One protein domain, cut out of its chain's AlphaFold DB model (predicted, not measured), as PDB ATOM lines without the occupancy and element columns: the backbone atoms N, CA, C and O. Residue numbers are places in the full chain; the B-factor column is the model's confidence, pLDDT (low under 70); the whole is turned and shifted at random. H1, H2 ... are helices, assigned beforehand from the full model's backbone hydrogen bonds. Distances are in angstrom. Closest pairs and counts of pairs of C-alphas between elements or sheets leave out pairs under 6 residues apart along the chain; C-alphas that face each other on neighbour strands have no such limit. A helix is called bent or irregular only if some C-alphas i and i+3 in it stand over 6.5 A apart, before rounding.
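What this domain is: This is residues 28 to 126 of the 131 residues of an uncharacterized protein of Komagataeibacter nataicola (UniProt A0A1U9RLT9). H3, a long kinked helix, and H4 make two sides of a helical body, and H5 begins between them, touching both, then runs out past them so that its last residues, 120 to 126, stick out as an arm. On the side of H3 and H4 away from H5, the long link of residues 32 to 52 runs out and folds back to the short H2, which packs on the first part of H3. The printed part has 99 residues with five named helices, H1 to H5 in order, and no named strand; its class is all helix. It is compact, with a radius of gyration of the C-alphas of 13.7 A, yet elongated, with spans of 47 by 25 by 22 A.

How they stand to each other: H1, residues 28 to 31, and H3, residues 63 to 86, are close but not clearly touching; their closest C-alphas, those of Leu 30 and Cys 69, are 6.9 A apart. H2, residues 53 to 57, touches H3 at residues 66 to 74 alone, with the C-alphas of Cys 57 and Thr 66 closest at 5.2 A. H3 has a kink of 40 degrees near residue 80 and is irregular, with C-alphas 82 and 85 at 7.2 A. H3 and H4, residues 89 to 102, are apart, but only just, their closest C-alphas 8.2 A from each other. H5, residues 107 to 126, touches H3 with residues 107 to 112 alone, which meet residues 73 to 80 of H3; the closest C-alphas are those of Glu 73 and Tyr 108, at 5.9 A. H3 and H5 run the same way at a steep tilt of 38 degrees, only just past shallow. H4 and H5 touch, closest at the C-alphas of Cys 95 and Cys 114, 5.8 A, and run opposite ways at a steep tilt of 48 degrees. H2 and H5 are apart, but only just, at 8.3 A. Each O i to N i+4 pair is within hydrogen-bond range in H2, H4 and H5, and 16 of 20 are in H3; H1 is too short for such a pair.

Where its parts are: H1 begins at C-alpha 28, (-18.163, -5.572, -53.266), and H2 spans Val 53 to Cys 57. H3, Asp 63 to Glu 86, measures 35.3 A from first to last C-alpha and starts at (-30.830, 5.637, -51.381). H4, Asp 89 to Ile 102, measures 20.2 A. H5, Leu 107 to Asp 126, measures 29.2 A and ends at C-alpha 126, (8.957, -9.406, -32.107).

The domain as a whole: The two C-alphas farthest apart, those of Gly 62 and Asp 126, are 47.1 A from each other. The printed part has no cut. The link from H1 to H2 is long, with 21 residues, and the links H2 to H3, H3 to H4 and H4 to H5 are tight. The mean pLDDT of the printed part is 92.9, and no printed residue is under 70.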
ATOM      1  N   ALA A  28     -19.012  -5.908 -52.126       83.81
ATOM      2  CA  ALA A  28     -18.163  -5.572 -53.266       83.81
ATOM      3  C   ALA A  28     -18.556  -4.248 -53.943       83.81
ATOM      4  O   ALA A  28     -17.677  -3.529 -54.416       83.81
ATOM      5  N   GLU A  29     -19.846  -3.910 -53.959       85.81
ATOM      6  CA  GLU A  29     -20.327  -2.638 -54.491       85.81
ATOM      7  C   GLU A  29     -19.844  -1.494 -53.603       85.81
ATOM      8  O   GLU A  29     -19.138  -0.617 -54.090       85.81
ATOM      9  N   LEU A  30     -20.058  -1.580 -52.285       86.44
ATOM     10  CA  LEU A  30     -19.536  -0.601 -51.323       86.44
ATOM     11  C   LEU A  30     -18.005  -0.462 -51.395       86.44
ATOM     12  O   LEU A  30     -17.467   0.630 -51.225       86.44
ATOM     13  N   ASN A  31     -17.290  -1.549 -51.695       86.50
ATOM     14  CA  ASN A  31     -15.832  -1.551 -51.843       86.50
ATOM     15  C   ASN A  31     -15.331  -0.783 -53.058       86.50
ATOM     16  O   ASN A  31     -14.180  -0.356 -53.057       86.50
ATOM     17  N   SER A  32     -16.170  -0.593 -54.068       87.31
ATOM     18  CA  SER A  32     -15.793   0.133 -55.280       87.31
ATOM     19  C   SER A  32     -15.971   1.652 -55.164       87.31
ATOM     20  O   SER A  32     -15.526   2.383 -56.046       87.31
ATOM     21  N   LEU A  33     -16.598   2.133 -54.083       91.44
ATOM     22  CA  LEU A  33     -17.040   3.520 -53.954       91.44
ATOM     23  C   LEU A  33     -16.082   4.384 -53.132       91.44
ATOM     24  O   LEU A  33     -15.530   3.966 -52.113       91.44
ATOM     25  N   TYR A  34     -15.965   5.639 -53.555       93.81
ATOM     26  CA  TYR A  34     -15.155   6.662 -52.907       93.81
ATOM     27  C   TYR A  34     -16.011   7.855 -52.496       93.81
ATOM     28  O   TYR A  34     -17.044   8.157 -53.097       93.81
ATOM     29  N   ILE A  35     -15.548   8.554 -51.469       94.50
ATOM     30  CA  ILE A  35     -16.168   9.765 -50.954       94.50
ATOM     31  C   ILE A  35     -15.916  10.899 -51.936       94.50
ATOM     32  O   ILE A  35     -14.771  11.183 -52.307       94.50
ATOM     33  N   ARG A  36     -16.992  11.604 -52.291       92.69
ATOM     34  CA  ARG A  36     -16.917  12.767 -53.175       92.69
ATOM     35  C   ARG A  36     -15.897  13.808 -52.677       92.69
ATOM     36  O   ARG A  36     -15.786  14.006 -51.462       92.69
ATOM     37  N   PRO A  37     -15.157  14.495 -53.567       91.31
ATOM     38  CA  PRO A  37     -14.108  15.439 -53.170       91.31
ATOM     39  C   PRO A  37     -14.588  16.586 -52.272       91.31
ATOM     40  O   PRO A  37     -13.819  17.070 -51.447       91.31
ATOM     41  N   GLU A  38     -15.851  16.997 -52.395       92.56
ATOM     42  CA  GLU A  38     -16.417  18.147 -51.680       92.56
ATOM     43  C   GLU A  38     -16.685  17.858 -50.197       92.56
ATOM     44  O   GLU A  38     -16.850  18.786 -49.406       92.56
ATOM     45  N   VAL A  39     -16.732  16.583 -49.798       93.44
ATOM     46  CA  VAL A  39     -16.960  16.201 -48.400       93.44
ATOM     47  C   VAL A  39     -15.693  16.469 -47.594       93.44
ATOM     48  O   VAL A  39     -14.653  15.835 -47.797       93.44
ATOM     49  N   GLN A  40     -15.766  17.383 -46.633       92.62
ATOM     50  CA  GLN A  40     -14.635  17.650 -45.758       92.62
ATOM     51  C   GLN A  40     -14.543  16.566 -44.680       92.62
ATOM     52  O   GLN A  40     -15.409  16.454 -43.816       92.62
ATOM     53  N   LEU A  41     -13.471  15.774 -44.712       91.94
ATOM     54  CA  LEU A  41     -13.199  14.803 -43.653       91.94
ATOM     55  C   LEU A  41     -12.517  15.485 -42.466       91.94
ATOM     56  O   LEU A  41     -11.785  16.468 -42.631       91.94
ATOM     57  N   ALA A  42     -12.785  14.956 -41.272       83.81
ATOM     58  CA  ALA A  42     -12.167  15.413 -40.036       83.81
ATOM     59  C   ALA A  42     -10.642  15.261 -40.107       83.81
ATOM     60  O   ALA A  42     -10.131  14.272 -40.636       83.81
ATOM     61  N   ALA A  43      -9.924  16.245 -39.562       89.62
ATOM     62  CA  ALA A  43      -8.480  16.154 -39.422       89.62
ATOM     63  C   ALA A  43      -8.104  15.040 -38.420       89.62
ATOM     64  O   ALA A  43      -8.845  14.833 -37.453       89.62
ATOM     65  N   PRO A  44      -6.958  14.363 -38.616       91.69
ATOM     66  CA  PRO A  44      -6.459  13.357 -37.688       91.69
ATOM     67  C   PRO A  44      -6.345  13.884 -36.252       91.69
ATOM     68  O   PRO A  44      -5.779  14.955 -36.016       91.69
ATOM     69  N   ALA A  45      -6.860  13.124 -35.286       92.62
ATOM     70  CA  ALA A  45      -6.845  13.472 -33.867       92.62
ATOM     71  C   ALA A  45      -6.740  12.228 -32.971       92.62
ATOM     72  O   ALA A  45      -7.054  11.113 -33.378       92.62
ATOM     73  N   LEU A  46      -6.322  12.415 -31.715       93.81
ATOM     74  CA  LEU A  46      -6.242  11.312 -30.745       93.81
ATOM     75  C   LEU A  46      -7.613  10.850 -30.251       93.81
ATOM     76  O   LEU A  46      -7.762   9.704 -29.834       93.81
ATOM     77  N   THR A  47      -8.616  11.724 -30.302       94.50
ATOM     78  CA  THR A  47     -10.004  11.364 -30.007       94.50
ATOM     79  C   THR A  47     -10.548  10.420 -31.071       94.50
ATOM     80  O   THR A  47     -10.156  10.516 -32.235       94.50
ATOM     81  N   PHE A  48     -11.494   9.559 -30.690       95.38
ATOM     82  CA  PHE A  48     -12.198   8.713 -31.650       95.38
ATOM     83  C   PHE A  48     -12.766   9.568 -32.799       95.38
ATOM     84  O   PHE A  48     -13.442  10.569 -32.524       95.38
ATOM     85  N   PRO A  49     -12.477   9.234 -34.070       93.50
ATOM     86  CA  PRO A  49     -12.849  10.088 -35.184       93.50
ATOM     87  C   PRO A  49     -14.364  10.111 -35.349       93.50
ATOM     88  O   PRO A  49     -15.024   9.073 -35.343       93.50
ATOM     89  N   ASN A  50     -14.911  11.309 -35.530       90.94
ATOM     90  CA  ASN A  50     -16.313  11.519 -35.866       90.94
ATOM     91  C   ASN A  50     -16.411  11.913 -37.342       90.94
ATOM     92  O   ASN A  50     -16.398  13.099 -37.680       90.94
ATOM     93  N   TYR A  51     -16.425  10.919 -38.228       92.31
ATOM     94  CA  TYR A  51     -16.556  11.169 -39.659       92.31
ATOM     95  C   TYR A  51     -17.996  11.580 -40.006       92.31
ATOM     96  O   TYR A  51     -18.940  11.057 -39.406       92.31
ATOM     97  N   PRO A  52     -18.208  12.473 -40.991       93.12
ATOM     98  CA  PRO A  52     -19.544  12.836 -41.456       93.12
ATOM     99  C   PRO A  52     -20.140  11.701 -42.310       93.12
ATOM    100  O   PRO A  52     -20.314  11.835 -43.517       93.12
ATOM    101  N   VAL A  53     -20.440  10.553 -41.686       93.56
ATOM    102  CA  VAL A  53     -20.792   9.286 -42.360       93.56
ATOM    103  C   VAL A  53     -21.918   9.452 -43.375       93.56
ATOM    104  O   VAL A  53     -21.841   8.896 -44.459       93.56
ATOM    105  N   VAL A  54     -22.959  10.223 -43.057       93.19
ATOM    106  CA  VAL A  54     -24.090  10.424 -43.979       93.19
ATOM    107  C   VAL A  54     -23.643  11.137 -45.254       93.19
ATOM    108  O   VAL A  54     -23.980  10.700 -46.350       93.19
ATOM    109  N   GLU A  55     -22.850  12.198 -45.129       93.31
ATOM    110  CA  GLU A  55     -22.333  12.949 -46.276       93.31
ATOM    111  C   GLU A  55     -21.338  12.110 -47.079       93.31
ATOM    112  O   GLU A  55     -21.415  12.077 -48.307       93.31
ATOM    113  N   ALA A  56     -20.459  11.383 -46.382       92.31
ATOM    114  CA  ALA A  56     -19.500  10.460 -46.976       92.31
ATOM    115  C   ALA A  56     -20.191   9.335 -47.765       92.31
ATOM    116  O   ALA A  56     -19.776   9.029 -48.879       92.31
ATOM    117  N   CYS A  57     -21.268   8.769 -47.212       93.44
ATOM    118  CA  CYS A  57     -22.049   7.685 -47.803       93.44
ATOM    119  C   CYS A  57     -23.086   8.143 -48.836       93.44
ATOM    120  O   CYS A  57     -23.716   7.304 -49.480       93.44
ATOM    121  N   THR A  58     -23.335   9.446 -48.984       93.50
ATOM    122  CA  THR A  58     -24.286   9.937 -49.988       93.50
ATOM    123  C   THR A  58     -23.688   9.690 -51.366       93.50
ATOM    124  O   THR A  58     -22.651  10.267 -51.687       93.50
ATOM    125  N   THR A  59     -24.341   8.893 -52.209       86.38
ATOM    126  CA  THR A  59     -23.806   8.503 -53.526       86.38
ATOM    127  C   THR A  59     -24.781   8.804 -54.660       86.38
ATOM    128  O   THR A  59     -25.940   9.129 -54.421       86.38
ATOM    129  N   GLU A  60     -24.313   8.692 -55.904       85.19
ATOM    130  CA  GLU A  60     -25.170   8.747 -57.096       85.19
ATOM    131  C   GLU A  60     -25.906   7.424 -57.383       85.19
ATOM    132  O   GLU A  60     -26.812   7.396 -58.211       85.19
ATOM    133  N   PHE A  61     -25.560   6.343 -56.672       86.00
ATOM    134  CA  PHE A  61     -26.111   4.992 -56.860       86.00
ATOM    135  C   PHE A  61     -27.451   4.769 -56.134       86.00
ATOM    136  O   PHE A  61     -28.022   3.684 -56.199       86.00
ATOM    137  N   GLY A  62     -27.985   5.806 -55.480       88.38
ATOM    138  CA  GLY A  62     -29.323   5.819 -54.887       88.38
ATOM    139  C   GLY A  62     -29.375   5.530 -53.384       88.38
ATOM    140  O   GLY A  62     -28.378   5.200 -52.737       88.38
ATOM    141  N   ASP A  63     -30.581   5.674 -52.828       91.06
ATOM    142  CA  ASP A  63     -30.830   5.637 -51.381       91.06
ATOM    143  C   ASP A  63     -30.492   4.286 -50.747       91.06
ATOM    144  O   ASP A  63     -30.072   4.237 -49.594       91.06
ATOM    145  N   GLU A  64     -30.652   3.182 -51.479       90.44
ATOM    146  CA  GLU A  64     -30.359   1.843 -50.964       90.44
ATOM    147  C   GLU A  64     -28.867   1.682 -50.634       90.44
ATOM    148  O   GLU A  64     -28.520   1.329 -49.505       90.44
ATOM    149  N   VAL A  65     -27.985   2.046 -51.572       90.00
ATOM    150  CA  VAL A  65     -26.522   2.016 -51.397       90.00
ATOM    151  C   VAL A  65     -26.081   2.978 -50.299       90.00
ATOM    152  O   VAL A  65     -25.273   2.621 -49.434       90.00
ATOM    153  N   THR A  66     -26.651   4.185 -50.267       91.38
ATOM    154  CA  THR A  66     -26.368   5.157 -49.207       91.38
ATOM    155  C   THR A  66     -26.787   4.634 -47.832       91.38
ATOM    156  O   THR A  66     -25.993   4.694 -46.891       91.38
ATOM    157  N   ASN A  67     -27.979   4.054 -47.698       92.00
ATOM    158  CA  ASN A  67     -28.457   3.493 -46.432       92.00
ATOM    159  C   ASN A  67     -27.635   2.276 -45.986       92.00
ATOM    160  O   ASN A  67     -27.338   2.151 -44.793       92.00
ATOM    161  N   ALA A  68     -27.222   1.419 -46.926       91.75
ATOM    162  CA  ALA A  68     -26.327   0.292 -46.671       91.75
ATOM    163  C   ALA A  68     -25.004   0.769 -46.059       91.75
ATOM    164  O   ALA A  68     -24.594   0.303 -44.993       91.75
ATOM    165  N   CYS A  69     -24.378   1.754 -46.709       92.88
ATOM    166  CA  CYS A  69     -23.128   2.355 -46.268       92.88
ATOM    167  C   CYS A  69     -23.261   2.981 -44.878       92.88
ATOM    168  O   CYS A  69     -22.494   2.639 -43.978       92.88
ATOM    169  N   VAL A  70     -24.267   3.842 -44.674       93.62
ATOM    170  CA  VAL A  70     -24.474   4.543 -43.395       93.62
ATOM    171  C   VAL A  70     -24.681   3.551 -42.257       93.62
ATOM    172  O   VAL A  70     -24.138   3.743 -41.168       93.62
ATOM    173  N   THR A  71     -25.464   2.502 -42.498       92.75
ATOM    174  CA  THR A  71     -25.735   1.464 -41.500       92.75
ATOM    175  C   THR A  71     -24.456   0.719 -41.138       92.75
ATOM    176  O   THR A  71     -24.101   0.662 -39.961       92.75
ATOM    177  N   ALA A  72     -23.722   0.220 -42.138       90.81
ATOM    178  CA  ALA A  72     -22.481  -0.518 -41.918       90.81
ATOM    179  C   ALA A  72     -21.432   0.322 -41.171       90.81
ATOM    180  O   ALA A  72     -20.824  -0.152 -40.215       90.81
ATOM    181  N   GLU A  73     -21.244   1.580 -41.562       93.50
ATOM    182  CA  GLU A  73     -20.260   2.470 -40.944       93.50
ATOM    183  C   GLU A  73     -20.614   2.816 -39.496       93.50
ATOM    184  O   GLU A  73     -19.744   2.790 -38.626       93.50
ATOM    185  N   LYS A  74     -21.894   3.067 -39.196       93.44
ATOM    186  CA  LYS A  74     -22.337   3.312 -37.817       93.44
ATOM    187  C   LYS A  74     -22.187   2.075 -36.937       93.44
ATOM    188  O   LYS A  74     -21.730   2.200 -35.805       93.44
ATOM    189  N   GLU A  75     -22.530   0.891 -37.442       93.19
ATOM    190  CA  GLU A  75     -22.313  -0.371 -36.719       93.19
ATOM    191  C   GLU A  75     -20.829  -0.587 -36.405       93.19
ATOM    192  O   GLU A  75     -20.472  -0.901 -35.269       93.19
ATOM    193  N   ARG A  76     -19.947  -0.367 -37.388       93.62
ATOM    194  CA  ARG A  76     -18.493  -0.478 -37.203       93.62
ATOM    195  C   ARG A  76     -17.974   0.548 -36.199       93.62
ATOM    196  O   ARG A  76     -17.162   0.193 -35.347       93.62
ATOM    197  N   ALA A  77     -18.462   1.787 -36.253       95.12
ATOM    198  CA  ALA A  77     -18.089   2.825 -35.299       95.12
ATOM    199  C   ALA A  77     -18.431   2.419 -33.857       95.12
ATOM    200  O   ALA A  77     -17.589   2.561 -32.976       95.12
ATOM    201  N   LEU A  78     -19.617   1.841 -33.624       94.88
ATOM    202  CA  LEU A  78     -20.037   1.359 -32.300       94.88
ATOM    203  C   LEU A  78     -19.133   0.250 -31.749       94.88
ATOM    204  O   LEU A  78     -18.950   0.163 -30.536       94.88
ATOM    205  N   VAL A  79     -18.569  -0.591 -32.620       93.38
ATOM    206  CA  VAL A  79     -17.619  -1.643 -32.228       93.38
ATOM    207  C   VAL A  79     -16.226  -1.067 -31.977       93.38
ATOM    208  O   VAL A  79     -15.577  -1.432 -30.999       93.38
ATOM    209  N   LEU A  80     -15.758  -0.164 -32.841       94.81
ATOM    210  CA  LEU A  80     -14.403   0.383 -32.766       94.81
ATOM    211  C   LEU A  80     -14.238   1.399 -31.628       94.81
ATOM    212  O   LEU A  80     -13.180   1.449 -31.007       94.81
ATOM    213  N   GLN A  81     -15.271   2.191 -31.337       95.44
ATOM    214  CA  GLN A  81     -15.233   3.251 -30.330       95.44
ATOM    215  C   GLN A  81     -14.780   2.776 -28.937       95.44
ATOM    216  O   GLN A  81     -13.857   3.386 -28.399       95.44
ATOM    217  N   PRO A  82     -15.341   1.706 -28.336       94.44
ATOM    218  CA  PRO A  82     -14.873   1.232 -27.032       94.44
ATOM    219  C   PRO A  82     -13.448   0.654 -27.065       94.44
ATOM    220  O   PRO A  82     -12.762   0.704 -26.050       94.44
ATOM    221  N   ALA A  83     -12.985   0.142 -28.211       92.56
ATOM    222  CA  ALA A  83     -11.635  -0.408 -28.374       92.56
ATOM    223  C   ALA A  83     -10.577   0.661 -28.708       92.56
ATOM    224  O   ALA A  83      -9.381   0.370 -28.719       92.56
ATOM    225  N   TRP A  84     -10.997   1.897 -28.995       94.81
ATOM    226  CA  TRP A  84     -10.126   2.957 -29.504       94.81
ATOM    227  C   TRP A  84      -8.928   3.240 -28.591       94.81
ATOM    228  O   TRP A  84      -7.802   3.395 -29.065       94.81
ATOM    229  N   GLU A  85      -9.153   3.264 -27.279       93.88
ATOM    230  CA  GLU A  85      -8.119   3.595 -26.296       93.88
ATOM    231  C   GLU A  85      -6.983   2.563 -26.227       93.88
ATOM    232  O   GLU A  85      -5.879   2.900 -25.805       93.88
ATOM    233  N   GLU A  86      -7.204   1.336 -26.703       92.56
ATOM    234  CA  GLU A  86      -6.193   0.270 -26.705       92.56
ATOM    235  C   GLU A  86      -5.125   0.442 -27.797       92.56
ATOM    236  O   GLU A  86      -4.116  -0.271 -27.813       92.56
ATOM    237  N   TYR A  87      -5.346   1.344 -28.755       94.19
ATOM    238  CA  TYR A  87      -4.395   1.597 -29.832       94.19
ATOM    239  C   TYR A  87      -3.347   2.634 -29.433       94.19
ATOM    240  O   TYR A  87      -3.610   3.566 -28.672       94.19
ATOM    241  N   LYS A  88      -2.139   2.494 -29.987       95.06
ATOM    242  CA  LYS A  88      -1.067   3.469 -29.780       95.06
ATOM    243  C   LYS A  88      -1.416   4.780 -30.475       95.06
ATOM    244  O   LYS A  88      -1.881   4.775 -31.611       95.06
ATOM    245  N   ASP A  89      -1.090   5.896 -29.838       95.81
ATOM    246  CA  ASP A  89      -1.375   7.238 -30.359       95.81
ATOM    247  C   ASP A  89      -0.780   7.493 -31.749       95.81
ATOM    248  O   ASP A  89      -1.439   8.072 -32.612       95.81
ATOM    249  N   SER A  90       0.427   6.986 -32.013       94.62
ATOM    250  CA  SER A  90       1.045   7.072 -33.343       94.62
ATOM    251  C   SER A  90       0.259   6.318 -34.417       94.62
ATOM    252  O   SER A  90       0.176   6.778 -35.553       94.62
ATOM    253  N   ASP A  91      -0.322   5.168 -34.065       95.88
ATOM    254  CA  ASP A  91      -1.108   4.355 -34.994       95.88
ATOM    255  C   ASP A  91      -2.487   4.981 -35.218       95.88
ATOM    256  O   ASP A  91      -2.949   5.028 -36.354       95.88
ATOM    257  N   LYS A  92      -3.103   5.543 -34.166       96.38
ATOM    258  CA  LYS A  92      -4.354   6.315 -34.253       96.38
ATOM    259  C   LYS A  92      -4.237   7.444 -35.278       96.38
ATOM    260  O   LYS A  92      -5.046   7.509 -36.201       96.38
ATOM    261  N   ILE A  93      -3.222   8.302 -35.144       96.62
ATOM    262  CA  ILE A  93      -3.007   9.435 -36.057       96.62
ATOM    263  C   ILE A  93      -2.662   8.946 -37.464       96.62
ATOM    264  O   ILE A  93      -3.333   9.333 -38.417       96.62
ATOM    265  N   GLY A  94      -1.678   8.051 -37.594       96.38
ATOM    266  CA  GLY A  94      -1.231   7.575 -38.903       96.38
ATOM    267  C   GLY A  94      -2.324   6.842 -39.687       96.38
ATOM    268  O   GLY A  94      -2.439   7.023 -40.895       96.38
ATOM    269  N   CYS A  95      -3.172   6.054 -39.019       96.88
ATOM    270  CA  CYS A  95      -4.301   5.404 -39.681       96.88
ATOM    271  C   CYS A  95      -5.423   6.381 -40.041       96.88
ATOM    272  O   CYS A  95      -6.037   6.221 -41.093       96.88
ATOM    273  N   GLN A  96      -5.689   7.406 -39.225       96.81
ATOM    274  CA  GLN A  96      -6.636   8.452 -39.616       96.81
ATOM    275  C   GLN A  96      -6.132   9.238 -40.834       96.81
ATOM    276  O   GLN A  96      -6.921   9.509 -41.737       96.81
ATOM    277  N   GLU A  97      -4.840   9.563 -40.909       96.25
ATOM    278  CA  GLU A  97      -4.220  10.176 -42.094       96.25
ATOM    279  C   GLU A  97      -4.395   9.300 -43.341       96.25
ATOM    280  O   GLU A  97      -4.842   9.779 -44.381       96.25
ATOM    281  N   GLU A  98      -4.099   8.005 -43.229       95.44
ATOM    282  CA  GLU A  98      -4.196   7.055 -44.340       95.44
ATOM    283  C   GLU A  98      -5.634   6.933 -44.864       95.44
ATOM    284  O   GLU A  98      -5.889   7.115 -46.056       95.44
ATOM    285  N   VAL A  99      -6.597   6.710 -43.968       95.00
ATOM    286  CA  VAL A  99      -8.016   6.558 -44.319       95.00
ATOM    287  C   VAL A  99      -8.591   7.849 -44.909       95.00
ATOM    288  O   VAL A  99      -9.307   7.814 -45.913       95.00
ATOM    289  N   THR A 100      -8.247   9.007 -44.337       93.56
ATOM    290  CA  THR A 100      -8.703  10.308 -44.860       93.56
ATOM    291  C   THR A 100      -8.067  10.664 -46.200       93.56
ATOM    292  O   THR A 100      -8.693  11.376 -46.985       93.56
ATOM    293  N   HIS A 101      -6.868  10.155 -46.498       94.00
ATOM    294  CA  HIS A 101      -6.221  10.319 -47.798       94.00
ATOM    295  C   HIS A 101      -6.833   9.417 -48.877       94.00
ATOM    296  O   HIS A 101      -7.079   9.882 -49.989       94.00
ATOM    297  N   ILE A 102      -7.114   8.149 -48.553       92.56
ATOM    298  CA  ILE A 102      -7.730   7.191 -49.488       92.56
ATOM    299  C   ILE A 102      -9.170   7.599 -49.823       92.56
ATOM    300  O   ILE A 102      -9.611   7.396 -50.954       92.56
ATOM    301  N   ARG A 103      -9.894   8.192 -48.859       93.25
ATOM    302  CA  ARG A 103     -11.281   8.661 -49.021       93.25
ATOM    303  C   ARG A 103     -12.235   7.554 -49.486       93.25
ATOM    304  O   ARG A 103     -13.116   7.795 -50.309       93.25
ATOM    305  N   HIS A 104     -12.063   6.336 -48.976       94.75
ATOM    306  CA  HIS A 104     -13.000   5.235 -49.217       94.75
ATOM    307  C   HIS A 104     -14.297   5.445 -48.433       94.75
ATOM    308  O   HIS A 104     -14.278   6.039 -47.356       94.75
ATOM    309  N   ILE A 105     -15.424   4.955 -48.951       93.00
ATOM    310  CA  ILE A 105     -16.731   5.147 -48.307       93.00
ATOM    311  C   ILE A 105     -16.879   4.362 -46.986       93.00
ATOM    312  O   ILE A 105     -17.765   4.662 -46.189       93.00
ATOM    313  N   GLN A 106     -16.019   3.366 -46.743       92.19
ATOM    314  CA  GLN A 106     -16.001   2.525 -45.541       92.19
ATOM    315  C   GLN A 106     -14.896   2.963 -44.558       92.19
ATOM    316  O   GLN A 106     -14.009   2.189 -44.196       92.19
ATOM    317  N   LEU A 107     -14.929   4.229 -44.133       94.69
ATOM    318  CA  LEU A 107     -13.893   4.855 -43.304       94.69
ATOM    319  C   LEU A 107     -13.602   4.088 -42.004       94.69
ATOM    320  O   LEU A 107     -12.442   3.835 -41.684       94.69
ATOM    321  N   TYR A 108     -14.625   3.704 -41.240       96.00
ATOM    322  CA  TYR A 108     -14.443   2.995 -39.971       96.00
ATOM    323  C   TYR A 108     -13.962   1.563 -40.167       96.00
ATOM    324  O   TYR A 108     -13.209   1.058 -39.331       96.00
ATOM    325  N   ARG A 109     -14.346   0.907 -41.269       94.00
ATOM    326  CA  ARG A 109     -13.733  -0.374 -41.636       94.00
ATOM    327  C   ARG A 109     -12.244  -0.210 -41.868       94.00
ATOM    328  O   ARG A 109     -11.455  -0.971 -41.312       94.00
ATOM    329  N   ASP A 110     -11.886   0.728 -42.730       94.88
ATOM    330  CA  ASP A 110     -10.520   0.868 -43.204       94.88
ATOM    331  C   ASP A 110      -9.614   1.336 -42.059       94.88
ATOM    332  O   ASP A 110      -8.480   0.874 -41.929       94.88
ATOM    333  N   LEU A 111     -10.158   2.144 -41.145       96.31
ATOM    334  CA  LEU A 111      -9.507   2.517 -39.897       96.31
ATOM    335  C   LEU A 111      -9.241   1.305 -39.002       96.31
ATOM    336  O   LEU A 111      -8.108   1.122 -38.559       96.31
ATOM    337  N   ALA A 112     -10.251   0.463 -38.757       95.31
ATOM    338  CA  ALA A 112     -10.079  -0.756 -37.968       95.31
ATOM    339  C   ALA A 112      -9.026  -1.683 -38.600       95.31
ATOM    340  O   ALA A 112      -8.107  -2.137 -37.920       95.31
ATOM    341  N   TYR A 113      -9.097  -1.885 -39.919       95.12
ATOM    342  CA  TYR A 113      -8.136  -2.703 -40.652       95.12
ATOM    343  C   TYR A 113      -6.705  -2.158 -40.553       95.12
ATOM    344  O   TYR A 113      -5.775  -2.922 -40.290       95.12
ATOM    345  N   CYS A 114      -6.509  -0.849 -40.731       96.88
ATOM    346  CA  CYS A 114      -5.193  -0.225 -40.605       96.88
ATOM    347  C   CYS A 114      -4.596  -0.440 -39.207       96.88
ATOM    348  O   CYS A 114      -3.427  -0.814 -39.074       96.88
ATOM    349  N   LEU A 115      -5.402  -0.247 -38.163       96.81
ATOM    350  CA  LEU A 115      -4.966  -0.399 -36.778       96.81
ATOM    351  C   LEU A 115      -4.593  -1.850 -36.450       96.81
ATOM    352  O   LEU A 115      -3.514  -2.103 -35.903       96.81
ATOM    353  N   ASP A 116      -5.433  -2.807 -36.844       94.75
ATOM    354  CA  ASP A 116      -5.167  -4.233 -36.650       94.75
ATOM    355  C   ASP A 116      -3.933  -4.690 -37.430       94.75
ATOM    356  O   ASP A 116      -3.090  -5.419 -36.898       94.75
ATOM    357  N   LYS A 117      -3.762  -4.206 -38.665       95.69
ATOM    358  CA  LYS A 117      -2.568  -4.467 -39.472       95.69
ATOM    359  C   LYS A 117      -1.307  -3.971 -38.770       95.69
ATOM    360  O   LYS A 117      -0.345  -4.725 -38.661       95.69
ATOM    361  N   ARG A 118      -1.296  -2.739 -38.254       94.88
ATOM    362  CA  ARG A 118      -0.130  -2.181 -37.541       94.88
ATOM    363  C   ARG A 118       0.179  -2.948 -36.260       94.88
ATOM    364  O   ARG A 118       1.348  -3.219 -35.978       94.88
ATOM    365  N   ARG A 119      -0.853  -3.354 -35.518       92.06
ATOM    366  CA  ARG A 119      -0.719  -4.213 -34.334       92.06
ATOM    367  C   ARG A 119      -0.094  -5.561 -34.699       92.06
ATOM    368  O   ARG A 119       0.845  -5.998 -34.033       92.06
ATOM    369  N   TYR A 120      -0.560  -6.185 -35.779       92.19
ATOM    370  CA  TYR A 120      -0.004  -7.435 -36.291       92.19
ATOM    371  C   TYR A 120       1.441  -7.278 -36.783       92.19
ATOM    372  O   TYR A 120       2.302  -8.084 -36.431       92.19
ATOM    373  N   ASP A 121       1.741  -6.225 -37.542       93.31
ATOM    374  CA  ASP A 121       3.084  -5.953 -38.060       93.31
ATOM    375  C   ASP A 121       4.083  -5.689 -36.922       93.31
ATOM    376  O   ASP A 121       5.235  -6.122 -36.991       93.31
ATOM    377  N   ALA A 122       3.652  -5.019 -35.848       91.88
ATOM    378  CA  ALA A 122       4.448  -4.865 -34.634       91.88
ATOM    379  C   ALA A 122       4.705  -6.221 -33.961       91.88
ATOM    380  O   ALA A 122       5.857  -6.562 -33.707       91.88
ATOM    381  N   TRP A 123       3.661  -7.030 -33.760       92.62
ATOM    382  CA  TRP A 123       3.805  -8.371 -33.192       92.62
ATOM    383  C   TRP A 123       4.758  -9.252 -34.014       92.62
ATOM    384  O   TRP A 123       5.615  -9.929 -33.451       92.62
ATOM    385  N   ARG A 124       4.669  -9.200 -35.349       93.62
ATOM    386  CA  ARG A 124       5.532  -9.954 -36.274       93.62
ATOM    387  C   ARG A 124       7.009  -9.589 -36.171       93.62
ATOM    388  O   ARG A 124       7.840 -10.463 -36.414       93.62
ATOM    389  N   LYS A 125       7.345  -8.337 -35.842       92.06
ATOM    390  CA  LYS A 125       8.741  -7.917 -35.623       92.06
ATOM    391  C   LYS A 125       9.340  -8.599 -34.397       92.06
ATOM    392  O   LYS A 125      10.485  -9.036 -34.457       92.06
ATOM    393  N   ASP A 126       8.542  -8.747 -33.346       93.12
ATOM    394  CA  ASP A 126       8.957  -9.406 -32.107       93.12
ATOM    395  C   ASP A 126       8.872 -10.944 -32.213       93.12
ATOM    396  O   ASP A 126       9.601 -11.656 -31.527       93.12
TER     397      ASP A 126